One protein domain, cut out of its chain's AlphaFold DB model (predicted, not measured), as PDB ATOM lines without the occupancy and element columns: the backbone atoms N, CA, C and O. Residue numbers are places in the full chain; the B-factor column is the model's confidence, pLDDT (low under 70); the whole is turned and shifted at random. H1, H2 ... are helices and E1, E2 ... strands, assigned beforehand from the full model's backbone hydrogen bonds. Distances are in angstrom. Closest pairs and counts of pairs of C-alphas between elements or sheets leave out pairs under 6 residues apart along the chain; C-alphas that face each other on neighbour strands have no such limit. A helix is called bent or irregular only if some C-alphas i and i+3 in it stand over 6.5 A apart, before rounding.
ATOM      1  N   HIS A  31     148.249 215.233 155.014       86.12
ATOM      2  CA  HIS A  31     147.850 214.222 154.033       86.12
ATOM      3  C   HIS A  31     149.068 213.572 153.396       86.12
ATOM      4  O   HIS A  31     150.009 214.259 153.004       86.12
ATOM      5  N   LEU A  32     149.022 212.251 153.249       89.12
ATOM      6  CA  LEU A  32     150.081 211.466 152.629       89.12
ATOM      7  C   LEU A  32     149.493 210.564 151.551       89.12
ATOM      8  O   LEU A  32     148.486 209.897 151.786       89.12
ATOM      9  N   ILE A  33     150.139 210.495 150.391       93.06
ATOM     10  CA  ILE A  33     149.811 209.492 149.370       93.06
ATOM     11  C   ILE A  33     150.914 208.447 149.380       93.06
ATOM     12  O   ILE A  33     152.087 208.774 149.221       93.06
ATOM     13  N   TYR A  34     150.543 207.192 149.596       95.50
ATOM     14  CA  TYR A  34     151.481 206.102 149.809       95.50
ATOM     15  C   TYR A  34     151.293 205.018 148.752       95.50
ATOM     16  O   TYR A  34     150.291 204.305 148.757       95.50
ATOM     17  N   PHE A  35     152.269 204.875 147.859       97.25
ATOM     18  CA  PHE A  35     152.312 203.779 146.895       97.25
ATOM     19  C   PHE A  35     153.142 202.627 147.458       97.25
ATOM     20  O   PHE A  35     154.290 202.810 147.875       97.25
ATOM     21  N   THR A  36     152.558 201.430 147.461       97.94
ATOM     22  CA  THR A  36     153.135 200.239 148.094       97.94
ATOM     23  C   THR A  36     152.831 198.972 147.299       97.94
ATOM     24  O   THR A  36     152.021 198.975 146.371       97.94
ATOM     25  N   ALA A  37     153.497 197.876 147.659       96.88
ATOM     26  CA  ALA A  37     153.187 196.552 147.143       96.88
ATOM     27  C   ALA A  37     153.361 195.472 148.222       96.88
ATOM     28  O   ALA A  37     154.401 195.415 148.886       96.88
ATOM     29  N   ARG A  38     152.400 194.547 148.346       90.88
ATOM     30  CA  ARG A  38     152.415 193.492 149.387       90.88
ATOM     31  C   ARG A  38     153.694 192.640 149.423       90.88
ATOM     32  O   ARG A  38     154.124 192.225 150.498       90.88
ATOM     33  N   CYS A  39     154.329 192.408 148.274       86.81
ATOM     34  CA  CYS A  39     155.520 191.557 148.131       86.81
ATOM     35  C   CYS A  39     156.850 192.336 148.058       86.81
ATOM     36  O   CYS A  39     157.860 191.773 147.652       86.81
ATOM     37  N   CYS A  40     156.868 193.623 148.413       93.75
ATOM     38  CA  CYS A  40     158.060 194.473 148.341       93.75
ATOM     39  C   CYS A  40     158.788 194.519 149.704       93.75
ATOM     40  O   CYS A  40     158.235 195.086 150.648       93.75
ATOM     41  N   PRO A  41     160.030 194.001 149.841       94.00
ATOM     42  CA  PRO A  41     160.732 193.926 151.132       94.00
ATOM     43  C   PRO A  41     160.890 195.276 151.845       94.00
ATOM     44  O   PRO A  41     160.722 195.373 153.058       94.00
ATOM     45  N   ASN A  42     161.151 196.347 151.092       95.50
ATOM     46  CA  ASN A  42     161.240 197.697 151.655       95.50
ATOM     47  C   ASN A  42     159.879 198.205 152.159       95.50
ATOM     48  O   ASN A  42     159.807 198.865 153.193       95.50
ATOM     49  N   CYS A  43     158.793 197.846 151.477       96.75
ATOM     50  CA  CYS A  43     157.428 198.222 151.834       96.75
ATOM     51  C   CYS A  43     156.958 197.522 153.118       96.75
ATOM     52  O   CYS A  43     156.194 198.102 153.891       96.75
ATOM     53  N   GLN A  44     157.447 196.302 153.379       95.69
ATOM     54  CA  GLN A  44     157.156 195.548 154.607       95.69
ATOM     55  C   GLN A  44     157.740 196.203 155.863       95.69
ATOM     56  O   GLN A  44     157.218 196.008 156.956       95.69
ATOM     57  N   LYS A  45     158.797 197.011 155.716       93.31
ATOM     58  CA  LYS A  45     159.369 197.796 156.820       93.31
ATOM     59  C   LYS A  45     158.554 199.065 157.096       93.31
ATOM     60  O   LYS A  45     158.368 199.439 158.248       93.31
ATOM     61  N   VAL A  46     158.049 199.707 156.039       95.00
ATOM     62  CA  VAL A  46     157.325 200.989 156.119       95.00
ATOM     63  C   VAL A  46     155.870 200.807 156.545       95.00
ATOM     64  O   VAL A  46     155.410 201.482 157.464       95.00
ATOM     65  N   SER A  47     155.138 199.888 155.908       95.81
ATOM     66  CA  SER A  47     153.676 199.799 156.049       95.81
ATOM     67  C   SER A  47     153.211 199.547 157.491       95.81
ATOM     68  O   SER A  47     152.297 200.242 157.926       95.81
ATOM     69  N   PRO A  48     153.832 198.653 158.290       93.88
ATOM     70  CA  PRO A  48     153.436 198.470 159.689       93.88
ATOM     71  C   PRO A  48     153.672 199.714 160.554       93.88
ATOM     72  O   PRO A  48     152.881 200.018 161.446       93.88
ATOM     73  N   LYS A  49     154.745 200.472 160.299       91.88
ATOM     74  CA  LYS A  49     154.988 201.724 161.023       91.88
ATOM     75  C   LYS A  49     153.928 202.764 160.651       91.88
ATOM     76  O   LYS A  49     153.243 203.261 161.540       91.88
ATOM     77  N   LEU A  50     153.745 203.006 159.352       91.50
ATOM     78  CA  LEU A  50     152.852 204.039 158.824       91.50
ATOM     79  C   LEU A  50     151.363 203.737 159.062       91.50
ATOM     80  O   LEU A  50     150.637 204.630 159.467       91.50
ATOM     81  N   LEU A  51     150.890 202.509 158.825       94.00
ATOM     82  CA  LEU A  51     149.451 202.187 158.738       94.00
ATOM     83  C   LEU A  51     148.896 201.436 159.954       94.00
ATOM     84  O   LEU A  51     147.683 201.309 160.123       94.00
ATOM     85  N   GLU A  52     149.759 200.900 160.813       89.69
ATOM     86  CA  GLU A  52     149.322 200.172 162.003       89.69
ATOM     87  C   GLU A  52     149.656 200.917 163.287       89.69
ATOM     88  O   GLU A  52     148.756 201.110 164.103       89.69
ATOM     89  N   LYS A  53     150.919 201.314 163.467       87.38
ATOM     90  CA  LYS A  53     151.414 201.855 164.736       87.38
ATOM     91  C   LYS A  53     151.223 203.362 164.846       87.38
ATOM     92  O   LYS A  53     150.594 203.828 165.793       87.38
ATOM     93  N   ASP A  54     151.760 204.113 163.889       85.50
ATOM     94  CA  ASP A  54     151.899 205.560 164.041       85.50
ATOM     95  C   ASP A  54     150.626 206.306 163.637       85.50
ATOM     96  O   ASP A  54     150.312 207.327 164.245       85.50
ATOM     97  N   ILE A  55     149.835 205.761 162.701       86.44
ATOM     98  CA  ILE A  55     148.540 206.340 162.304       86.44
ATOM     99  C   ILE A  55     147.600 206.520 163.502       86.44
ATOM    100  O   ILE A  55     146.798 207.443 163.529       86.44
ATOM    101  N   LEU A  56     147.715 205.664 164.525       81.94
ATOM    102  CA  LEU A  56     146.880 205.709 165.728       81.94
ATOM    103  C   LEU A  56     147.178 206.913 166.629       81.94
ATOM    104  O   LEU A  56     146.341 207.265 167.456       81.94
ATOM    105  N   LYS A  57     148.371 207.500 166.511       80.50
ATOM    106  CA  LYS A  57     148.896 208.517 167.433       80.50
ATOM    107  C   LYS A  57     148.998 209.904 166.808       80.50
ATOM    108  O   LYS A  57     149.401 210.836 167.493       80.50
ATOM    109  N   ALA A  58     148.689 210.030 165.524       72.25
ATOM    110  CA  ALA A  58     148.990 211.220 164.754       72.25
ATOM    111  C   ALA A  58     147.757 211.760 164.026       72.25
ATOM    112  O   ALA A  58     146.833 211.019 163.685       72.25
ATOM    113  N   ASP A  59     147.770 213.062 163.756       80.31
ATOM    114  CA  ASP A  59     146.736 213.755 162.992       80.31
ATOM    115  C   ASP A  59     147.121 213.830 161.505       80.31
ATOM    116  O   ASP A  59     147.174 214.899 160.895       80.31
ATOM    117  N   TYR A  60     147.395 212.666 160.908       86.62
ATOM    118  CA  TYR A  60     147.557 212.538 159.462       86.62
ATOM    119  C   TYR A  60     146.642 211.469 158.870       86.62
ATOM    120  O   TYR A  60     146.218 210.526 159.540       86.62
ATOM    121  N   LEU A  61     146.349 211.635 157.586       90.62
ATOM    122  CA  LEU A  61     145.536 210.744 156.777       90.62
ATOM    123  C   LEU A  61     146.388 210.190 155.636       90.62
ATOM    124  O   LEU A  61     147.097 210.935 154.958       90.62
ATOM    125  N   VAL A  62     146.323 208.875 155.427       93.56
ATOM    126  CA  VAL A  62     147.091 208.194 154.377       93.56
ATOM    127  C   VAL A  62     146.160 207.653 153.309       93.56
ATOM    128  O   VAL A  62     145.306 206.819 153.594       93.56
ATOM    129  N   PHE A  63     146.371 208.082 152.070       95.00
ATOM    130  CA  PHE A  63     145.817 207.457 150.876       95.00
ATOM    131  C   PHE A  63     146.790 206.378 150.400       95.00
ATOM    132  O   PHE A  63     147.750 206.658 149.683       95.00
ATOM    133  N   GLU A  64     146.571 205.143 150.835       97.19
ATOM    134  CA  GLU A  64     147.354 203.988 150.408       97.19
ATOM    135  C   GLU A  64     146.836 203.453 149.068       97.19
ATOM    136  O   GLU A  64     145.656 203.131 148.919       97.19
ATOM    137  N   TYR A  65     147.752 203.279 148.118       97.38
ATOM    138  CA  TYR A  65     147.527 202.637 146.831       97.38
ATOM    139  C   TYR A  65     148.401 201.380 146.730       97.38
ATOM    140  O   TYR A  65     149.591 201.442 146.417       97.38
ATOM    141  N   GLU A  66     147.795 200.220 146.991       97.31
ATOM    142  CA  GLU A  66     148.422 198.913 146.774       97.31
ATOM    143  C   GLU A  66     148.479 198.611 145.272       97.31
ATOM    144  O   GLU A  66     147.439 198.564 144.607       97.31
ATOM    145  N   LEU A  67     149.686 198.404 144.746       97.31
ATOM    146  CA  LEU A  67     149.922 198.190 143.319       97.31
ATOM    147  C   LEU A  67     149.772 196.721 142.897       97.31
ATOM    148  O   LEU A  67     149.427 196.435 141.750       97.31
ATOM    149  N   ARG A  68     150.023 195.740 143.773       94.69
ATOM    150  CA  ARG A  68     150.020 194.330 143.359       94.69
ATOM    151  C   ARG A  68     148.597 193.841 143.086       94.69
ATOM    152  O   ARG A  68     147.819 193.599 144.009       94.69
ATOM    153  N   GLY A  69     148.321 193.575 141.808       93.50
ATOM    154  CA  GLY A  69     147.028 193.056 141.352       93.50
ATOM    155  C   GLY A  69     145.938 194.125 141.284       93.50
ATOM    156  O   GLY A  69     144.764 193.795 141.418       93.50
ATOM    157  N   ASN A  70     146.321 195.395 141.132       95.75
ATOM    158  CA  ASN A  70     145.386 196.501 140.982       95.75
ATOM    159  C   ASN A  70     145.816 197.417 139.829       95.75
ATOM    160  O   ASN A  70     146.639 198.317 139.994       95.75
ATOM    161  N   ASP A  71     145.263 197.173 138.644       96.62
ATOM    162  CA  ASP A  71     145.646 197.892 137.426       96.62
ATOM    163  C   ASP A  71     145.294 199.380 137.490       96.62
ATOM    164  O   ASP A  71     146.050 200.212 136.993       96.62
ATOM    165  N   GLU A  72     144.194 199.742 138.151       96.62
ATOM    166  CA  GLU A  72     143.794 201.141 138.320       96.62
ATOM    167  C   GLU A  72     144.804 201.914 139.177       96.62
ATOM    168  O   GLU A  72     145.216 203.020 138.814       96.62
ATOM    169  N   ASN A  73     145.287 201.307 140.264       97.44
ATOM    170  CA  ASN A  73     146.332 201.901 141.096       97.44
ATOM    171  C   ASN A  73     147.669 201.997 140.339       97.44
ATOM    172  O   ASN A  73     148.353 203.012 140.455       97.44
ATOM    173  N   ASN A  74     148.023 201.001 139.513       97.25
ATOM    174  CA  ASN A  74     149.221 201.071 138.659       97.25
ATOM    175  C   ASN A  74     149.125 202.184 137.610       97.25
ATOM    176  O   ASN A  74     150.084 202.930 137.418       97.25
ATOM    177  N   LYS A  75     147.969 202.338 136.950       96.50
ATOM    178  CA  LYS A  75     147.730 203.431 135.994       96.50
ATOM    179  C   LYS A  75     147.869 204.795 136.661       96.50
ATOM    180  O   LYS A  75     148.401 205.714 136.042       96.50
ATOM    181  N   LEU A  76     147.383 204.940 137.895       95.56
ATOM    182  CA  LEU A  76     147.568 206.165 138.666       95.56
ATOM    183  C   LEU A  76     149.046 206.385 138.997       95.56
ATOM    184  O   LEU A  76     149.558 207.466 138.735       95.56
ATOM    185  N   PHE A  77     149.743 205.370 139.510       96.06
ATOM    186  CA  PHE A  77     151.163 205.480 139.851       96.06
ATOM    187  C   PHE A  77     152.024 205.868 138.644       96.06
ATOM    188  O   PHE A  77     152.871 206.750 138.756       96.06
ATOM    189  N   LYS A  78     151.737 205.306 137.463       95.81
ATOM    190  CA  LYS A  78     152.390 205.710 136.214       95.81
ATOM    191  C   LYS A  78     152.205 207.200 135.915       95.81
ATOM    192  O   LYS A  78     153.179 207.861 135.589       95.81
ATOM    193  N   LYS A  79     151.001 207.753 136.109       94.25
ATOM    194  CA  LYS A  79     150.788 209.204 135.966       94.25
ATOM    195  C   LYS A  79     151.637 210.012 136.948       94.25
ATOM    196  O   LYS A  79     152.178 211.035 136.566       94.25
ATOM    197  N   TYR A  80     151.823 209.544 138.185       92.56
ATOM    198  CA  TYR A  80     152.727 210.229 139.120       92.56
ATOM    199  C   TYR A  80     154.187 210.221 138.657       92.56
ATOM    200  O   TYR A  80     154.890 211.217 138.827       92.56
ATOM    201  N   ILE A  81     154.643 209.114 138.070       92.62
ATOM    202  CA  ILE A  81     155.978 209.018 137.470       92.62
ATOM    203  C   ILE A  81     156.096 210.001 136.298       92.62
ATOM    204  O   ILE A  81     157.054 210.770 136.227       92.62
ATOM    205  N   ASP A  82     155.107 210.013 135.406       92.25
ATOM    206  CA  ASP A  82     155.147 210.797 134.173       92.25
ATOM    207  C   ASP A  82     155.021 212.309 134.449       92.25
ATOM    208  O   ASP A  82     155.862 213.091 133.983       92.25
ATOM    209  N   ASP A  83     154.037 212.710 135.259       89.25
ATOM    210  CA  ASP A  83     153.663 214.112 135.490       89.25
ATOM    211  C   ASP A  83     154.539 214.785 136.556       89.25
ATOM    212  O   ASP A  83     154.895 215.955 136.421       89.25
ATOM    213  N   PHE A  84     154.934 214.045 137.600       86.56
ATOM    214  CA  PHE A  84     155.676 214.594 138.745       86.56
ATOM    215  C   PHE A  84     157.102 214.057 138.884       86.56
ATOM    216  O   PHE A  84     157.777 214.363 139.866       86.56
ATOM    217  N   LYS A  85     157.578 213.256 137.921       88.44
ATOM    218  CA  LYS A  85     158.931 212.664 137.926       88.44
ATOM    219  C   LYS A  85     159.232 211.863 139.195       88.44
ATOM    220  O   LYS A  85     160.376 211.780 139.639       88.44
ATOM    221  N   VAL A  86     158.196 211.254 139.770       88.00
ATOM    222  CA  VAL A  86     158.343 210.296 140.867       88.00
ATOM    223  C   VAL A  86     159.160 209.104 140.369       88.00
ATOM    224  O   VAL A  86     158.987 208.654 139.238       88.00
ATOM    225  N   ALA A  87     160.062 208.578 141.198       87.50
ATOM    226  CA  ALA A  87     160.864 207.427 140.799       87.50
ATOM    227  C   ALA A  87     159.999 206.182 140.558       87.50
ATOM    228  O   ALA A  87     159.031 205.910 141.272       87.50
ATOM    229  N   ASN A  88     160.411 205.382 139.578       91.56
ATOM    230  CA  ASN A  88     159.762 204.123 139.247       91.56
ATOM    231  C   ASN A  88     160.193 203.006 140.215       91.56
ATOM    232  O   ASN A  88     161.110 202.236 139.935       91.56
ATOM    233  N   GLY A  89     159.555 202.947 141.382       92.75
ATOM    234  CA  GLY A  89     159.766 201.905 142.387       92.75
ATOM    235  C   GLY A  89     159.016 202.213 143.676       92.75
ATOM    236  O   GLY A  89     158.704 203.365 143.930       92.75
ATOM    237  N   VAL A  90     158.721 201.201 144.495       96.44
ATOM    238  CA  VAL A  90     158.014 201.346 145.784       96.44
ATOM    239  C   VAL A  90     158.895 200.890 146.961       96.44
ATOM    240  O   VAL A  90     159.774 200.045 146.767       96.44
ATOM    241  N   PRO A  91     158.688 201.401 148.191       97.25
ATOM    242  CA  PRO A  91     157.648 202.351 148.599       97.25
ATOM    243  C   PRO A  91     157.927 203.785 148.137       97.25
ATOM    244  O   PRO A  91     159.084 204.208 148.085       97.25
ATOM    245  N   VAL A  92     156.854 204.533 147.869       95.50
ATOM    246  CA  VAL A  92     156.904 205.988 147.658       95.50
ATOM    247  C   VAL A  92     155.884 206.663 148.551       95.50
ATOM    248  O   VAL A  92     154.722 206.259 148.584       95.50
ATOM    249  N   LEU A  93     156.314 207.723 149.224       92.38
ATOM    250  CA  LEU A  93     155.447 208.630 149.956       92.38
ATOM    251  C   LEU A  93     155.440 209.992 149.257       92.38
ATOM    252  O   LEU A  93     156.482 210.640 149.168       92.38
ATOM    253  N   ILE A  94     154.285 210.426 148.763       90.44
ATOM    254  CA  ILE A  94     154.082 211.791 148.270       90.44
ATOM    255  C   ILE A  94     153.638 212.639 149.452       90.44
ATOM    256  O   ILE A  94     152.650 212.323 150.121       90.44
ATOM    257  N   THR A  95     154.389 213.705 149.694       83.06
ATOM    258  CA  THR A  95     154.184 214.599 150.835       83.06
ATOM    259  C   THR A  95     153.698 215.971 150.413       83.06
ATOM    260  O   THR A  95     153.598 216.823 151.273       83.06
ATOM    261  N   GLY A  96     153.482 216.240 149.119       70.50
ATOM    262  CA  GLY A  96     152.931 217.506 148.608       70.50
ATOM    263  C   GLY A  96     153.716 218.784 148.951       70.50
ATOM    264  O   GLY A  96     153.287 219.877 148.593       70.50
ATOM    265  N   ASN A  97     154.866 218.672 149.622       66.81
ATOM    266  CA  ASN A  97     155.727 219.788 149.982       66.81
ATOM    267  C   ASN A  97     156.652 220.133 148.805       66.81
ATOM    268  O   ASN A  97     157.414 219.283 148.345       66.81
ATOM    269  N   ASN A  98     156.633 221.394 148.360       61.28
ATOM    270  CA  ASN A  98     157.408 221.895 147.214       61.28
ATOM    271  C   ASN A  98     158.920 221.612 147.300       61.28
ATOM    272  O   ASN A  98     159.580 221.554 146.267       61.28
ATOM    273  N   LYS A  99     159.485 221.427 148.503       60.84
ATOM    274  CA  LYS A  99     160.915 221.103 148.672       60.84
ATOM    275  C   LYS A  99     161.236 219.612 148.540       60.84
ATOM    276  O   LYS A  99     162.349 219.277 148.161       60.84
ATOM    277  N   ASN A 100     160.292 218.727 148.867       67.94
ATOM    278  CA  ASN A 100     160.472 217.270 148.896       67.94
ATOM    279  C   ASN A 100     159.164 216.575 148.486       67.94
ATOM    280  O   ASN A 100     158.547 215.871 149.286       67.94
ATOM    281  N   PHE A 101     158.731 216.789 147.240       78.75
ATOM    282  CA  PHE A 101     157.427 216.325 146.748       78.75
ATOM    283  C   PHE A 101     157.185 214.831 147.019       78.75
ATOM    284  O   PHE A 101     156.098 214.446 147.458       78.75
ATOM    285  N   SER A 102     158.217 214.003 146.834       87.75
ATOM    286  CA  SER A 102     158.185 212.567 147.113       87.75
ATOM    287  C   SER A 102     159.423 212.085 147.864       87.75
ATOM    288  O   SER A 102     160.529 212.569 147.621       87.75
ATOM    289  N   ILE A 103     159.252 211.064 148.702       90.62
ATOM    290  CA  ILE A 103     160.330 210.326 149.366       90.62
ATOM    291  C   ILE A 103     160.226 208.863 148.947       90.62
ATOM    292  O   ILE A 103     159.146 208.273 148.987       90.62
ATOM    293  N   ILE A 104     161.347 208.289 148.521       91.38
ATOM    294  CA  ILE A 104     161.404 206.966 147.900       91.38
ATOM    295  C   ILE A 104     162.280 206.041 148.739       91.38
ATOM    296  O   ILE A 104     163.331 206.442 149.238       91.38
ATOM    297  N   GLY A 105     161.867 204.779 148.835       92.12
ATOM    298  CA  GLY A 105     162.623 203.729 149.504       92.12
ATOM    299  C   GLY A 105     162.280 203.592 150.985       92.12
ATOM    300  O   GLY A 105     161.786 204.510 151.631       92.12
ATOM    301  N   GLY A 106     162.539 202.400 151.530       92.88
ATOM    302  CA  GLY A 106     162.141 202.063 152.896       92.88
ATOM    303  C   GLY A 106     162.832 202.933 153.945       92.88
ATOM    304  O   GLY A 106     162.164 203.636 154.692       92.88
ATOM    305  N   GLN A 107     164.168 202.909 153.973       93.56
ATOM    306  CA  GLN A 107     164.944 203.634 154.983       93.56
ATOM    307  C   GLN A 107     164.740 205.159 154.918       93.56
ATOM    308  O   GLN A 107     164.399 205.726 155.952       93.56
ATOM    309  N   PRO A 108     164.792 205.823 153.742       93.38
ATOM    310  CA  PRO A 108     164.559 207.266 153.674       93.38
ATOM    311  C   PRO A 108     163.182 207.702 154.193       93.38
ATOM    312  O   PRO A 108     163.072 208.750 154.826       93.38
ATOM    313  N   ILE A 109     162.130 206.906 153.950       92.81
ATOM    314  CA  ILE A 109     160.791 207.175 154.498       92.81
ATOM    315  C   ILE A 109     160.794 207.032 156.023       92.81
ATOM    316  O   ILE A 109     160.198 207.860 156.708       92.81
ATOM    317  N   LEU A 110     161.451 206.001 156.561       92.25
ATOM    318  CA  LEU A 110     161.528 205.771 158.005       92.25
ATOM    319  C   LEU A 110     162.307 206.881 158.723       92.25
ATOM    320  O   LEU A 110     161.854 207.343 159.769       92.25
ATOM    321  N   ASP A 111     163.421 207.330 158.146       91.62
ATOM    322  CA  ASP A 111     164.290 208.360 158.731       91.62
ATOM    323  C   ASP A 111     163.592 209.723 158.792       91.62
ATOM    324  O   ASP A 111     163.673 210.431 159.793       91.62
ATOM    325  N   LYS A 112     162.854 210.077 157.733       87.19
ATOM    326  CA  LYS A 112     162.140 211.359 157.625       87.19
ATOM    327  C   LYS A 112     160.739 211.338 158.228       87.19
ATOM    328  O   LYS A 112     160.060 212.360 158.240       87.19
ATOM    329  N   PHE A 113     160.280 210.192 158.725       83.56
ATOM    330  CA  PHE A 113     158.888 209.996 159.114       83.56
ATOM    331  C   PHE A 113     158.387 211.045 160.112       83.56
ATOM    332  O   PHE A 113     157.379 211.703 159.870       83.56
ATOM    333  N   ASN A 114     159.130 211.238 161.205       82.19
ATOM    334  CA  ASN A 114     158.740 212.164 162.266       82.19
ATOM    335  C   ASN A 114     158.681 213.612 161.763       82.19
ATOM    336  O   ASN A 114     157.764 214.340 162.129       82.19
ATOM    337  N   GLU A 115     159.616 214.021 160.900       81.00
ATOM    338  CA  GLU A 115     159.625 215.352 160.282       81.00
ATOM    339  C   GLU A 115     158.341 215.585 159.471       81.00
ATOM    340  O   GLU A 115     157.660 216.595 159.645       81.00
ATOM    341  N   ILE A 116     157.959 214.608 158.647       75.81
ATOM    342  CA  ILE A 116     156.781 214.692 157.773       75.81
ATOM    343  C   ILE A 116     155.503 214.805 158.606       75.81
ATOM    344  O   ILE A 116     154.662 215.666 158.348       75.81
ATOM    345  N   THR A 117     155.359 213.948 159.621       74.44
ATOM    346  CA  THR A 117     154.113 213.827 160.389       74.44
ATOM    347  C   THR A 117     153.930 214.898 161.460       74.44
ATOM    348  O   THR A 117     152.825 215.050 161.966       74.44
ATOM    349  N   THR A 118     154.989 215.619 161.838       72.81
ATOM    350  CA  THR A 118     154.919 216.690 162.851       72.81
ATOM    351  C   THR A 118     154.800 218.083 162.250       72.81
ATOM    352  O   THR A 118     154.492 219.027 162.977       72.81
ATOM    353  N   SER A 119     155.001 218.231 160.934       63.81
ATOM    354  CA  SER A 119     155.036 219.555 160.311       63.81
ATOM    355  C   SER A 119     153.710 220.322 160.424       63.81
ATOM    356  O   SER A 119     153.753 221.548 160.387       63.81
ATOM    357  N   ASN A 120     152.558 219.649 160.621       55.03
ATOM    358  CA  ASN A 120     151.212 220.233 160.824       55.03
ATOM    359  C   ASN A 120     150.813 221.333 159.818       55.03
ATOM    360  O   ASN A 120     149.866 222.090 160.040       55.03
ATOM    361  N   GLN A 121     151.530 221.436 158.705       59.25
ATOM    362  CA  GLN A 121     151.221 222.333 157.611       59.25
ATOM    363  C   GLN A 121     150.212 221.583 156.760       59.25
ATOM    364  O   GLN A 121     150.530 220.498 156.294       59.25
ATOM    365  N   GLY A 122     148.993 222.103 156.608       57.88
ATOM    366  CA  GLY A 122     147.976 221.506 155.744       57.88
ATOM    367  C   GLY A 122     148.552 221.271 154.351       57.88
ATOM    368  O   GLY A 122     148.686 222.196 153.552       57.88
ATOM    369  N   ILE A 123     148.971 220.034 154.094       66.06
ATOM    370  CA  ILE A 123     149.625 219.666 152.848       66.06
ATOM    371  C   ILE A 123     148.522 219.450 151.815       66.06
ATOM    372  O   ILE A 123     147.625 218.633 152.066       66.06
ATOM    373  N   PRO A 124     148.566 220.130 150.656       68.81
ATOM    374  CA  PRO A 124     147.597 219.888 149.603       68.81
ATOM    375  C   PRO A 124     147.701 218.445 149.099       68.81
ATOM    376  O   PRO A 124     148.784 217.890 148.913       68.81
ATOM    377  N   ILE A 125     146.549 217.844 148.832       75.50
ATOM    378  CA  ILE A 125     146.444 216.530 148.212       75.50
ATOM    379  C   ILE A 125     146.563 216.748 146.706       75.50
ATOM    380  O   ILE A 125     145.646 217.266 146.066       75.50
ATOM    381  N   ILE A 126     147.717 216.398 146.150       75.62
ATOM    382  CA  ILE A 126     148.029 216.612 144.736       75.62
ATOM    383  C   ILE A 126     147.767 215.314 143.987       75.62
ATOM    384  O   ILE A 126     148.513 214.357 144.160       75.62
ATOM    385  N   PHE A 127     146.735 215.298 143.147       75.31
ATOM    386  CA  PHE A 127     146.495 214.242 142.170       75.31
ATOM    387  C   PHE A 127     146.876 214.724 140.759       75.31
ATOM    388  O   PHE A 127     146.819 215.922 140.482       75.31
ATOM    389  N   PRO A 128     147.177 213.811 139.818       71.31
ATOM    390  CA  PRO A 128     147.395 214.169 138.414       71.31
ATOM    391  C   PRO A 128     146.238 214.957 137.774       71.31
ATOM    392  O   PRO A 128     146.447 215.740 136.858       71.31
ATOM    393  N   ASN A 129     145.002 214.763 138.251       72.19
ATOM    394  CA  ASN A 129     143.806 215.434 137.736       72.19
ATOM    395  C   ASN A 129     143.418 216.712 138.503       72.19
ATOM    396  O   ASN A 129     142.367 217.284 138.218       72.19
ATOM    397  N   GLY A 130     144.220 217.153 139.476       71.44
ATOM    398  CA  GLY A 130     143.963 218.380 140.221       71.44
ATOM    399  C   GLY A 130     144.483 218.355 141.654       71.44
ATOM    400  O   GLY A 130     144.935 217.337 142.175       71.44
ATOM    401  N   VAL A 131     144.386 219.507 142.310       74.00
ATOM    402  CA  VAL A 131     144.841 219.703 143.687       74.00
ATOM    403  C   VAL A 131     143.635 219.937 144.589       74.00
ATOM    404  O   VAL A 131     142.797 220.788 144.295       74.00
ATOM    405  N   ALA A 132     143.562 219.214 145.705       70.38
ATOM    406  CA  ALA A 132     142.645 219.521 146.795       70.38
ATOM    407  C   ALA A 132     143.427 220.128 147.961       70.38
ATOM    408  O   ALA A 132     144.398 219.564 148.454       70.38
ATOM    409  N   SER A 133     142.989 221.289 148.422       68.62
ATOM    410  CA  SER A 133     143.666 222.054 149.472       68.62
ATOM    411  C   SER A 133     143.388 221.553 150.897       68.62
ATOM    412  O   SER A 133     144.060 221.991 151.820       68.62
ATOM    413  N   SER A 134     142.404 220.668 151.094       79.81
ATOM    414  CA  SER A 134     142.158 219.957 152.361       79.81
ATOM    415  C   SER A 134     141.312 218.697 152.132       79.81
ATOM    416  O   SER A 134     140.688 218.556 151.074       79.81
ATOM    417  N   PHE A 135     141.265 217.787 153.111       86.19
ATOM    418  CA  PHE A 135     140.451 216.570 153.024       86.19
ATOM    419  C   PHE A 135     138.946 216.858 153.017       86.19
ATOM    420  O   PHE A 135     138.193 216.237 152.270       86.19
ATOM    421  N   GLU A 136     138.495 217.846 153.785       85.69
ATOM    422  CA  GLU A 136     137.095 218.269 153.849       85.69
ATOM    423  C   GLU A 136     136.604 218.741 152.479       85.69
ATOM    424  O   GLU A 136     135.475 218.454 152.083       85.69
ATOM    425  N   ARG A 137     137.475 219.417 151.722       84.81
ATOM    426  CA  ARG A 137     137.179 219.926 150.377       84.81
ATOM    427  C   ARG A 137     137.410 218.903 149.267       84.81
ATOM    428  O   ARG A 137     137.030 219.163 148.128       84.81
ATOM    429  N   LEU A 138     138.013 217.754 149.568       88.50
ATOM    430  CA  LEU A 138     138.257 216.709 148.580       88.50
ATOM    431  C   LEU A 138     136.938 216.055 148.151       88.50
ATOM    432  O   LEU A 138     136.167 215.594 148.982       88.50
ATOM    433  N   ASP A 139     136.683 215.958 146.852       91.44
ATOM    434  CA  ASP A 139     135.546 215.202 146.324       91.44
ATOM    435  C   ASP A 139     135.950 213.739 146.082       91.44
ATOM    436  O   ASP A 139     136.622 213.417 145.098       91.44
ATOM    437  N   LEU A 140     135.546 212.833 146.983       93.19
ATOM    438  CA  LEU A 140     135.914 211.412 146.908       93.19
ATOM    439  C   LEU A 140     135.283 210.684 145.707       93.19
ATOM    440  O   LEU A 140     135.780 209.622 145.306       93.19
ATOM    441  N   THR A 141     134.236 211.253 145.096       93.19
ATOM    442  CA  THR A 141     133.615 210.695 143.879       93.19
ATOM    443  C   THR A 141     134.524 210.847 142.661       93.19
ATOM    444  O   THR A 141     134.539 209.987 141.785       93.19
ATOM    445  N   LYS A 142     135.358 211.896 142.647       90.31
ATOM    446  CA  LYS A 142     136.315 212.209 141.572       90.31
ATOM    447  C   LYS A 142     137.704 211.627 141.812       90.31
ATOM    448  O   LYS A 142     138.608 211.815 140.998       90.31
ATOM    449  N   MET A 143     137.890 210.943 142.939       87.69
ATOM    450  CA  MET A 143     139.185 210.402 143.321       87.69
ATOM    451  C   MET A 143     139.588 209.250 142.388       87.69
ATOM    452  O   MET A 143     138.799 208.304 142.222       87.69
ATOM    453  N   PRO A 144     140.798 209.303 141.800       88.19
ATOM    454  CA  PRO A 144     141.254 208.285 140.869       88.19
ATOM    455  C   PRO A 144     141.525 206.951 141.575       88.19
ATOM    456  O   PRO A 144     141.906 206.908 142.744       88.19
ATOM    457  N   ALA A 145     141.389 205.865 140.815       95.25
ATOM    458  CA  ALA A 145     141.714 204.505 141.231       95.25
ATOM    459  C   ALA A 145     141.007 204.042 142.529       95.25
ATOM    460  O   ALA A 145     139.870 204.434 142.810       95.25
ATOM    461  N   LEU A 146     141.631 203.123 143.272       97.19
ATOM    462  CA  LEU A 146     141.011 202.375 144.369       97.19
ATOM    463  C   LEU A 146     141.888 202.420 145.634       97.19
ATOM    464  O   LEU A 146     142.526 201.414 145.973       97.19
ATOM    465  N   PRO A 147     141.960 203.570 146.328       96.62
ATOM    466  CA  PRO A 147     142.755 203.682 147.542       96.62
ATOM    467  C   PRO A 147     142.085 203.053 148.763       96.62
ATOM    468  O   PRO A 147     140.857 202.958 148.870       96.62
ATOM    469  N   SER A 148     142.929 202.739 149.738       97.81
ATOM    470  CA  SER A 148     142.561 202.634 151.145       97.81
ATOM    471  C   SER A 148     142.897 203.948 151.843       97.81
ATOM    472  O   SER A 148     144.038 204.402 151.797       97.81
ATOM    473  N   ILE A 149     141.920 204.566 152.497       96.69
ATOM    474  CA  ILE A 149     142.116 205.793 153.264       96.69
ATOM    475  C   ILE A 149     142.209 205.435 154.741       96.69
ATOM    476  O   ILE A 149     141.241 204.937 155.314       96.69
ATOM    477  N   TRP A 150     143.359 205.699 155.348       96.75
ATOM    478  CA  TRP A 150     143.641 205.411 156.750       96.75
ATOM    479  C   TRP A 150     143.614 206.695 157.565       96.75
ATOM    480  O   TRP A 150     144.248 207.680 157.187       96.75
ATOM    481  N   TYR A 151     142.916 206.670 158.698       94.56
ATOM    482  CA  TYR A 151     142.914 207.774 159.651       94.56
ATOM    483  C   TYR A 151     142.651 207.258 161.065       94.56
ATOM    484  O   TYR A 151     141.589 206.696 161.349       94.56
ATOM    485  N   LYS A 152     143.615 207.455 161.969       93.38
ATOM    486  CA  LYS A 152     143.563 206.934 163.343       93.38
ATOM    487  C   LYS A 152     143.247 205.434 163.349       93.38
ATOM    488  O   LYS A 152     143.909 204.650 162.674       93.38
ATOM    489  N   ASN A 153     142.235 205.016 164.102       94.06
ATOM    490  CA  ASN A 153     141.794 203.625 164.199       94.06
ATOM    491  C   ASN A 153     140.836 203.192 163.074       94.06
ATOM    492  O   ASN A 153     140.269 202.102 163.162       94.06
ATOM    493  N   LYS A 154     140.623 204.022 162.047       96.00
ATOM    494  CA  LYS A 154     139.634 203.817 160.985       96.00
ATOM    495  C   LYS A 154     140.290 203.662 159.619       96.00
ATOM    496  O   LYS A 154     141.329 204.258 159.334       96.00
ATOM    497  N   ILE A 155     139.638 202.885 158.763       97.81
ATOM    498  CA  ILE A 155     139.999 202.732 157.354       97.81
ATOM    499  C   ILE A 155     138.745 202.709 156.478       97.81
ATOM    500  O   ILE A 155     137.755 202.054 156.813       97.81
ATOM    501  N   ALA A 156     138.800 203.401 155.344       98.12
ATOM    502  CA  ALA A 156     137.812 203.314 154.277       98.12
ATOM    503  C   ALA A 156     138.485 202.814 152.992       98.12
ATOM    504  O   ALA A 156     139.353 203.483 152.441       98.12
ATOM    505  N   ILE A 157     138.096 201.637 152.505       97.94
ATOM    506  CA  ILE A 157     138.694 200.991 151.329       97.94
ATOM    507  C   ILE A 157     137.750 201.128 150.141       97.94
ATOM    508  O   ILE A 157     136.671 200.526 150.152       97.94
ATOM    509  N   LYS A 158     138.157 201.859 149.102       98.00
ATOM    510  CA  LYS A 158     137.383 201.979 147.860       98.00
ATOM    511  C   LYS A 158     137.497 200.674 147.069       98.00
ATOM    512  O   LYS A 158     138.593 200.191 146.793       98.00
ATOM    513  N   LYS A 159     136.359 200.073 146.731       96.94
ATOM    514  CA  LYS A 159     136.249 198.828 145.948       96.94
ATOM    515  C   LYS A 159     135.606 199.033 144.582       96.94
ATOM    516  O   LYS A 159     135.786 198.184 143.719       96.94
ATOM    517  N   ASP A 160     134.901 200.143 144.388       96.50
ATOM    518  CA  ASP A 160     134.290 200.512 143.115       96.50
ATOM    519  C   ASP A 160     134.713 201.927 142.701       96.50
ATOM    520  O   ASP A 160     134.507 202.898 143.435       96.50
ATOM    521  N   ILE A 161     135.287 202.044 141.503       93.88
ATOM    522  CA  ILE A 161     135.699 203.322 140.916       93.88
ATOM    523  C   ILE A 161     134.498 204.245 140.669       93.88
ATOM    524  O   ILE A 161     134.641 205.460 140.773       93.88
ATOM    525  N   LYS A 162     133.312 203.674 140.413       95.50
ATOM    526  CA  LYS A 162     132.069 204.398 140.108       95.50
ATOM    527  C   LYS A 162     131.300 204.856 141.350       95.50
ATOM    528  O   LYS A 162     130.263 205.505 141.210       95.50
ATOM    529  N   SER A 163     131.786 204.530 142.551       95.81
ATOM    530  CA  SER A 163     131.160 204.936 143.811       95.81
ATOM    531  C   SER A 163     130.865 206.440 143.843       95.81
ATOM    532  O   SER A 163     131.776 207.257 143.725       95.81
ATOM    533  N   GLN A 164     129.621 206.784 144.177       95.25
ATOM    534  CA  GLN A 164     129.182 208.161 144.423       95.25
ATOM    535  C   GLN A 164     129.241 208.563 145.908       95.25
ATOM    536  O   GLN A 164     128.810 209.651 146.281       95.25
ATOM    537  N   ALA A 165     129.755 207.696 146.789       96.19
ATOM    538  CA  ALA A 165     129.889 208.024 148.204       96.19
ATOM    539  C   ALA A 165     130.998 209.061 148.435       96.19
ATOM    540  O   ALA A 165     132.146 208.852 148.040       96.19
ATOM    541  N   ASN A 166     130.640 210.157 149.109       95.88
ATOM    542  CA  ASN A 166     131.549 211.246 149.458       95.88
ATOM    543  C   ASN A 166     131.455 211.580 150.951       95.88
ATOM    544  O   ASN A 166     132.178 210.994 151.755       95.88
ATOM    545  N   GLU A 167     130.507 212.437 151.339       96.44
ATOM    546  CA  GLU A 167     130.410 212.958 152.708       96.44
ATOM    547  C   GLU A 167     130.280 211.860 153.765       96.44
ATOM    548  O   GLU A 167     130.987 211.898 154.762       96.44
ATOM    549  N   SER A 168     129.505 210.800 153.520       97.12
ATOM    550  CA  SER A 168     129.386 209.703 154.493       97.12
ATOM    551  C   SER A 168     130.711 208.962 154.742       97.12
ATOM    552  O   SER A 168     130.924 208.432 155.829       97.12
ATOM    553  N   ILE A 169     131.623 208.931 153.761       97.81
ATOM    554  CA  ILE A 169     132.963 208.344 153.928       97.81
ATOM    555  C   ILE A 169     133.844 209.275 154.763       97.81
ATOM    556  O   ILE A 169     134.552 208.810 155.658       97.81
ATOM    557  N   LYS A 170     133.772 210.588 154.517       95.69
ATOM    558  CA  LYS A 170     134.484 211.588 155.323       95.69
ATOM    559  C   LYS A 170     133.983 211.610 156.760       95.69
ATOM    560  O   LYS A 170     134.792 211.611 157.680       95.69
ATOM    561  N   GLU A 171     132.671 211.578 156.972       95.94
ATOM    562  CA  GLU A 171     132.072 211.525 158.305       95.94
ATOM    563  C   GLU A 171     132.473 210.260 159.056       95.94
ATOM    564  O   GLU A 171     132.828 210.334 160.235       95.94
ATOM    565  N   PHE A 172     132.497 209.114 158.373       97.19
ATOM    566  CA  PHE A 172     133.031 207.892 158.950       97.19
ATOM    567  C   PHE A 172     134.491 208.078 159.374       97.19
ATOM    568  O   PHE A 172     134.819 207.873 160.541       97.19
ATOM    569  N   LEU A 173     135.365 208.521 158.468       95.31
ATOM    570  CA  LEU A 173     136.789 208.683 158.757       95.31
ATOM    571  C   LEU A 173     137.035 209.695 159.879       95.31
ATOM    572  O   LEU A 173     137.712 209.367 160.848       95.31
ATOM    573  N   LEU A 174     136.438 210.881 159.824       92.88
ATOM    574  CA  LEU A 174     136.701 211.958 160.781       92.88
ATOM    575  C   LEU A 174     135.979 211.736 162.114       92.88
ATOM    576  O   LEU A 174     136.606 211.786 163.171       92.88
ATOM    577  N   LYS A 175     134.684 211.402 162.081       93.94
ATOM    578  CA  LYS A 175     133.813 211.360 163.272       93.94
ATOM    579  C   LYS A 175     133.501 209.946 163.760       93.94
ATOM    580  O   LYS A 175     133.159 209.767 164.919       93.94
ATOM    581  N   GLY A 176     133.676 208.926 162.918       94.38
ATOM    582  CA  GLY A 176     133.313 207.540 163.241       94.38
ATOM    583  C   GLY A 176     131.843 207.206 162.985       94.38
ATOM    584  O   GLY A 176     131.403 206.116 163.342       94.38
ATOM    585  N   ASN A 177     131.092 208.109 162.351       96.31
ATOM    586  CA  ASN A 177     129.678 207.898 162.060       96.31
ATOM    587  C   ASN A 177     129.527 206.932 160.882       96.31
ATOM    588  O   ASN A 177     130.018 207.196 159.786       96.31
ATOM    589  N   LEU A 178     128.848 205.808 161.104       96.50
ATOM    590  CA  LEU A 178     128.527 204.881 160.027       96.50
ATOM    591  C   LEU A 178     127.342 205.405 159.201       96.50
ATOM    592  O   LEU A 178     126.382 205.923 159.774       96.50
ATOM    593  N   PRO A 179     127.354 205.224 157.871       95.88
ATOM    594  CA  PRO A 179     126.192 205.513 157.039       95.88
ATOM    595  C   PRO A 179     125.002 204.611 157.409       95.88
ATOM    596  O   PRO A 179     125.187 203.413 157.644       95.88
ATOM    597  N   LEU A 180     123.777 205.153 157.381       91.31
ATOM    598  CA  LEU A 180     122.547 204.433 157.766       91.31
ATOM    599  C   LEU A 180     122.320 203.125 156.985       91.31
ATOM    600  O   LEU A 180     121.837 202.153 157.548       91.31
ATOM    601  N   ASN A 181     122.734 203.073 155.716       93.62
ATOM    602  CA  ASN A 181     122.565 201.904 154.839       93.62
ATOM    603  C   ASN A 181     123.821 201.018 154.765       93.62
ATOM    604  O   ASN A 181     124.045 200.321 153.773       93.62
ATOM    605  N   SER A 182     124.699 201.098 155.765       95.44
ATOM    606  CA  SER A 182     125.899 200.270 155.813       95.44
ATOM    607  C   SER A 182     125.569 198.852 156.292       95.44
ATOM    608  O   SER A 182     124.816 198.650 157.240       95.44
ATOM    609  N   VAL A 183     126.135 197.847 155.622       96.81
ATOM    610  CA  VAL A 183     125.852 196.430 155.895       96.81
ATOM    611  C   VAL A 183     127.090 195.775 156.483       96.81
ATOM    612  O   VAL A 183     128.142 195.758 155.843       96.81
ATOM    613  N   GLN A 184     126.984 195.220 157.689       96.19
ATOM    614  CA  GLN A 184     128.113 194.556 158.340       96.19
ATOM    615  C   GLN A 184     128.622 193.364 157.507       96.19
ATOM    616  O   GLN A 184     127.855 192.630 156.886       96.19
ATOM    617  N   THR A 185     129.938 193.156 157.496       94.19
ATOM    618  CA  THR A 185     130.608 192.055 156.793       94.19
ATOM    619  C   THR A 185     131.562 191.304 157.722       94.19
ATOM    620  O   THR A 185     132.045 191.852 158.709       94.19
ATOM    621  N   LYS A 186     131.833 190.031 157.401       89.56
ATOM    622  CA  LYS A 186     132.676 189.133 158.213       89.56
ATOM    623  C   LYS A 186     134.177 189.386 158.062       89.56
ATOM    624  O   LYS A 186     134.939 189.036 158.952       89.56
ATOM    625  N   ASN A 187     134.614 189.951 156.934       87.81
ATOM    626  CA  ASN A 187     136.036 190.214 156.726       87.81
ATOM    627  C   ASN A 187     136.471 191.437 157.535       87.81
ATOM    628  O   ASN A 187     136.140 192.564 157.172       87.81
ATOM    629  N   VAL A 188     137.233 191.184 158.595       93.19
ATOM    630  CA  VAL A 188     137.782 192.197 159.495       93.19
ATOM    631  C   VAL A 188     139.295 192.385 159.342       93.19
ATOM    632  O   VAL A 188     139.903 193.103 160.126       93.19
ATOM    633  N   TYR A 189     139.906 191.794 158.312       94.88
ATOM    634  CA  TYR A 189     141.342 191.896 158.063       94.88
ATOM    635  C   TYR A 189     141.662 192.755 156.840       94.88
ATOM    636  O   TYR A 189     141.017 192.660 155.791       94.88
ATOM    637  N   VAL A 190     142.724 193.551 156.957       95.00
ATOM    638  CA  VAL A 190     143.328 194.303 155.850       95.00
ATOM    639  C   VAL A 190     144.768 193.855 155.676       95.00
ATOM    640  O   VAL A 190     145.564 193.911 156.609       95.00
ATOM    641  N   ASN A 191     145.110 193.407 154.473       94.38
ATOM    642  CA  ASN A 191     146.473 193.010 154.141       94.38
ATOM    643  C   ASN A 191     147.264 194.240 153.696       94.38
ATOM    644  O   ASN A 191     147.001 194.764 152.615       94.38
ATOM    645  N   ILE A 192     148.235 194.648 154.508       95.31
ATOM    646  CA  ILE A 192     149.255 195.640 154.150       95.31
ATOM    647  C   ILE A 192     150.545 194.905 153.760       95.31
ATOM    648  O   ILE A 192     150.649 193.683 153.914       95.31
ATOM    649  N   ALA A 193     151.561 195.610 153.259       94.75
ATOM    650  CA  ALA A 193     152.838 194.950 152.999       94.75
ATOM    651  C   ALA A 193     153.447 194.406 154.304       94.75
ATOM    652  O   ALA A 193     153.685 195.150 155.253       94.75
ATOM    653  N   GLY A 194     153.700 193.095 154.326       91.38
ATOM    654  CA  GLY A 194     154.395 192.393 155.409       91.38
ATOM    655  C   GLY A 194     153.488 191.776 156.472       91.38
ATOM    656  O   GLY A 194     153.961 190.919 157.211       91.38
ATOM    657  N   LYS A 195     152.203 192.159 156.552       93.88
ATOM    658  CA  LYS A 195     151.267 191.579 157.529       93.88
ATOM    659  C   LYS A 195     149.790 191.842 157.230       93.88
ATOM    660  O   LYS A 195     149.435 192.707 156.433       93.88
ATOM    661  N   SER A 196     148.931 191.139 157.962       94.56
ATOM    662  CA  SER A 196     147.503 191.440 158.075       94.56
ATOM    663  C   SER A 196     147.243 192.273 159.330       94.56
ATOM    664  O   SER A 196     147.836 192.035 160.382       94.56
ATOM    665  N   VAL A 197     146.365 193.262 159.212       94.38
ATOM    666  CA  VAL A 197     145.888 194.102 160.312       94.38
ATOM    667  C   VAL A 197     144.443 193.730 160.607       94.38
ATOM    668  O   VAL A 197     143.611 193.741 159.701       94.38
ATOM    669  N   GLU A 198     144.155 193.420 161.865       94.75
ATOM    670  CA  GLU A 198     142.808 193.102 162.336       94.75
ATOM    671  C   GLU A 198     142.044 194.362 162.760       94.75
ATOM    672  O   GLU A 198     142.605 195.301 163.331       94.75
ATOM    673  N   PHE A 199     140.746 194.367 162.484       95.25
ATOM    674  CA  PHE A 199     139.783 195.376 162.906       95.25
ATOM    675  C   PHE A 199     138.670 194.710 163.716       95.25
ATOM    676  O   PHE A 199     138.441 193.511 163.616       95.25
ATOM    677  N   LYS A 200     137.932 195.484 164.514       95.25
ATOM    678  CA  LYS A 200     136.833 194.922 165.314       95.25
ATOM    679  C   LYS A 200     135.597 194.655 164.470       95.25
ATOM    680  O   LYS A 200     134.884 193.678 164.682       95.25
ATOM    681  N   LYS A 201     135.292 195.579 163.560       95.44
ATOM    682  CA  LYS A 201     134.067 195.568 162.759       95.44
ATOM    683  C   LYS A 201     134.341 196.113 161.367       95.44
ATOM    684  O   LYS A 201     135.207 196.969 161.188       95.44
ATOM    685  N   ALA A 202     133.571 195.622 160.403       97.50
ATOM    686  CA  ALA A 202     133.660 196.000 159.004       97.50
ATOM    687  C   ALA A 202     132.262 196.122 158.391       97.50
ATOM    688  O   ALA A 202     131.389 195.301 158.673       97.50
ATOM    689  N   TYR A 203     132.067 197.115 157.528       98.06
ATOM    690  CA  TYR A 203     130.788 197.416 156.889       98.06
ATOM    691  C   TYR A 203     130.988 197.720 155.409       98.06
ATOM    692  O   TYR A 203     131.939 198.398 155.034       98.06
ATOM    693  N   LYS A 204     130.084 197.243 154.559       98.00
ATOM    694  CA  LYS A 204     130.004 197.622 153.149       98.00
ATOM    695  C   LYS A 204     129.053 198.801 152.991       98.00
ATOM    696  O   LYS A 204     127.969 198.792 153.568       98.00
ATOM    697  N   PHE A 205     129.434 199.780 152.182       97.75
ATOM    698  CA  PHE A 205     128.581 200.917 151.847       97.75
ATOM    699  C   PHE A 205     128.987 201.509 150.497       97.75
ATOM    700  O   PHE A 205     130.122 201.945 150.352       97.75
ATOM    701  N   ASN A 206     128.076 201.530 149.517       96.88
ATOM    702  CA  ASN A 206     128.250 202.221 148.228       96.88
ATOM    703  C   ASN A 206     129.626 202.019 147.564       96.88
ATOM    704  O   ASN A 206     130.284 202.978 147.177       96.88
ATOM    705  N   GLY A 207     130.086 200.770 147.455       96.69
ATOM    706  CA  GLY A 207     131.386 200.470 146.847       96.69
ATOM    707  C   GLY A 207     132.596 200.707 147.760       96.69
ATOM    708  O   GLY A 207     133.725 200.647 147.283       96.69
ATOM    709  N   TRP A 208     132.387 200.925 149.061       98.25
ATOM    710  CA  TRP A 208     133.428 201.026 150.086       98.25
ATOM    711  C   TRP A 208     133.318 199.924 151.133       98.25
ATOM    712  O   TRP A 208     132.235 199.396 151.396       98.25
ATOM    713  N   ILE A 209     134.450 199.615 151.767       98.19
ATOM    714  CA  ILE A 209     134.516 198.859 153.019       98.19
ATOM    715  C   ILE A 209     135.016 199.800 154.117       98.19
ATOM    716  O   ILE A 209     136.103 200.354 153.998       98.19
ATOM    717  N   LEU A 210     134.228 199.970 155.174       98.38
ATOM    718  CA  LEU A 210     134.503 200.828 156.325       98.38
ATOM    719  C   LEU A 210     134.848 199.950 157.523       98.38
ATOM    720  O   LEU A 210     134.071 199.055 157.853       98.38
ATOM    721  N   MET A 211     135.994 200.166 158.167       97.75
ATOM    722  CA  MET A 211     136.440 199.321 159.283       97.75
ATOM    723  C   MET A 211     137.044 200.166 160.401       97.75
ATOM    724  O   MET A 211     137.685 201.185 160.138       97.75
ATOM    725  N   TYR A 212     136.854 199.740 161.649       94.00
ATOM    726  CA  TYR A 212     137.446 200.396 162.817       94.00
ATOM    727  C   TYR A 212     137.974 199.395 163.843       94.00
ATOM    728  O   TYR A 212     137.406 198.315 164.038       94.00
ATOM    729  N   ARG A 213     139.108 199.761 164.448       88.19
ATOM    730  CA  ARG A 213     139.757 199.039 165.548       88.19
ATOM    731  C   ARG A 213     139.232 199.500 166.898       88.19
ATOM    732  O   ARG A 213     138.736 200.643 167.009       88.19
TER     733      ARG A 213
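What this domain is: This is residues 31 to 213 of the 213 residues of an uncharacterized protein of Alphaproteobacteria bacterium ADurb.Bin438 (UniProt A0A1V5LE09). A strongly twisted nine-stranded sheet forms the middle of three layers, with H1 and H3 over one face and H2 and H4 over the other. A small hairpin, E10 and E11, packs on H1, and another, E5 and E6, sits with E5 beside the beginning of E1. The printed part has 183 residues, with four named helices and thirteen named strands in the order E1 H1 E2 H2 E3 E4 H3 E5 E6 E7 E8 H4 E9 E10 E11 E12 E13. The class is mixed, helices and strands; the large sheet, also mixed, runs E4 E3 E1 E2 E7 E8 E13 E12 E9. The whole is compact, with a radius of gyration of the C-alphas of 15.2 A and spans of 43 by 32 by 32 A.

How they stand to each other: E1, residues 31 to 36, H1, residues 41 to 57, and E2, residues 60 to 66, form a strand-helix-strand unit, parallel neighbour strands with a helix between, its crossover right-handed; N 34 and O 63 are within hydrogen-bond range at 2.8 A. H2, residues 71 to 84, is on the opposite face from H1. E3, residues 92 to 94, is antiparallel to E1 (N 35 to O 92, 2.9 A) and forms a hairpin with E4, residues 102 to 104 (N 103 to O 93, 2.8 A). H3, residues 106 to 118, touches H1 at a shallow tilt of 18 degrees, the same way, closest at the C-alphas of Asn 42 and Gly 106, 4.6 A; H1 touches H3 with residues 42 to 46 alone, and H3 touches H1 with residues 106 to 110 alone. E5, residues 125 to 127, and E6, residues 130 to 132, form a hairpin (N 125 to O 132, 2.8 A). E7, residues 148 to 151, is antiparallel to E2 (N 64 to O 148, 2.8 A) and forms a hairpin with E8, residues 154 to 158 (N 149 to O 156, 2.8 A). H4, residues 167 to 175, lies over E8 at a height over the sheet of 9.1 A. E9, residues 183 to 185, is an edge strand. E10, residues 189 to 192, and E11, residues 195 to 198, form a hairpin (N 197 to O 190, 2.8 A). E12, residues 201 to 205, is antiparallel to E9 (N 185 to O 202, 2.8 A) and forms a hairpin with E13, residues 208 to 212 (N 203 to O 210, 2.8 A), itself antiparallel to E8 (N 157 to O 209, 2.8 A). Every O i to N i+4 pair is within range in H2 and H4, against 5 of 13 in H1, with 6 of 14 O i to N i+3 pairs, and 7 of 9 in H3.

Where its parts are: E1 begins at C-alpha 31 (147.850, 214.222, 154.033), and E13 ends at C-alpha 212 (137.446, 200.396, 162.817). From first to last C-alpha H1 measures 24.9 A, H2 19.5 A, H3 19.1 A and E2 18.6 A. H1 has a kink of 28 degrees near residue 51 and is only just irregular, C-alphas 51 and 54 being 6.7 A apart; H3 is irregular, C-alphas 111 and 114 being 7.6 A apart.

The domain as a whole: The C-alphas of Lys 99 and Lys 186, the two farthest apart, are 43.7 A from each other. The printed part has no cut, and E6 to E7 is a long link of 15 residues. Mean pLDDT of the printed part is 89.9; residues 97 to 100, 119 to 124 and 133 are under 70.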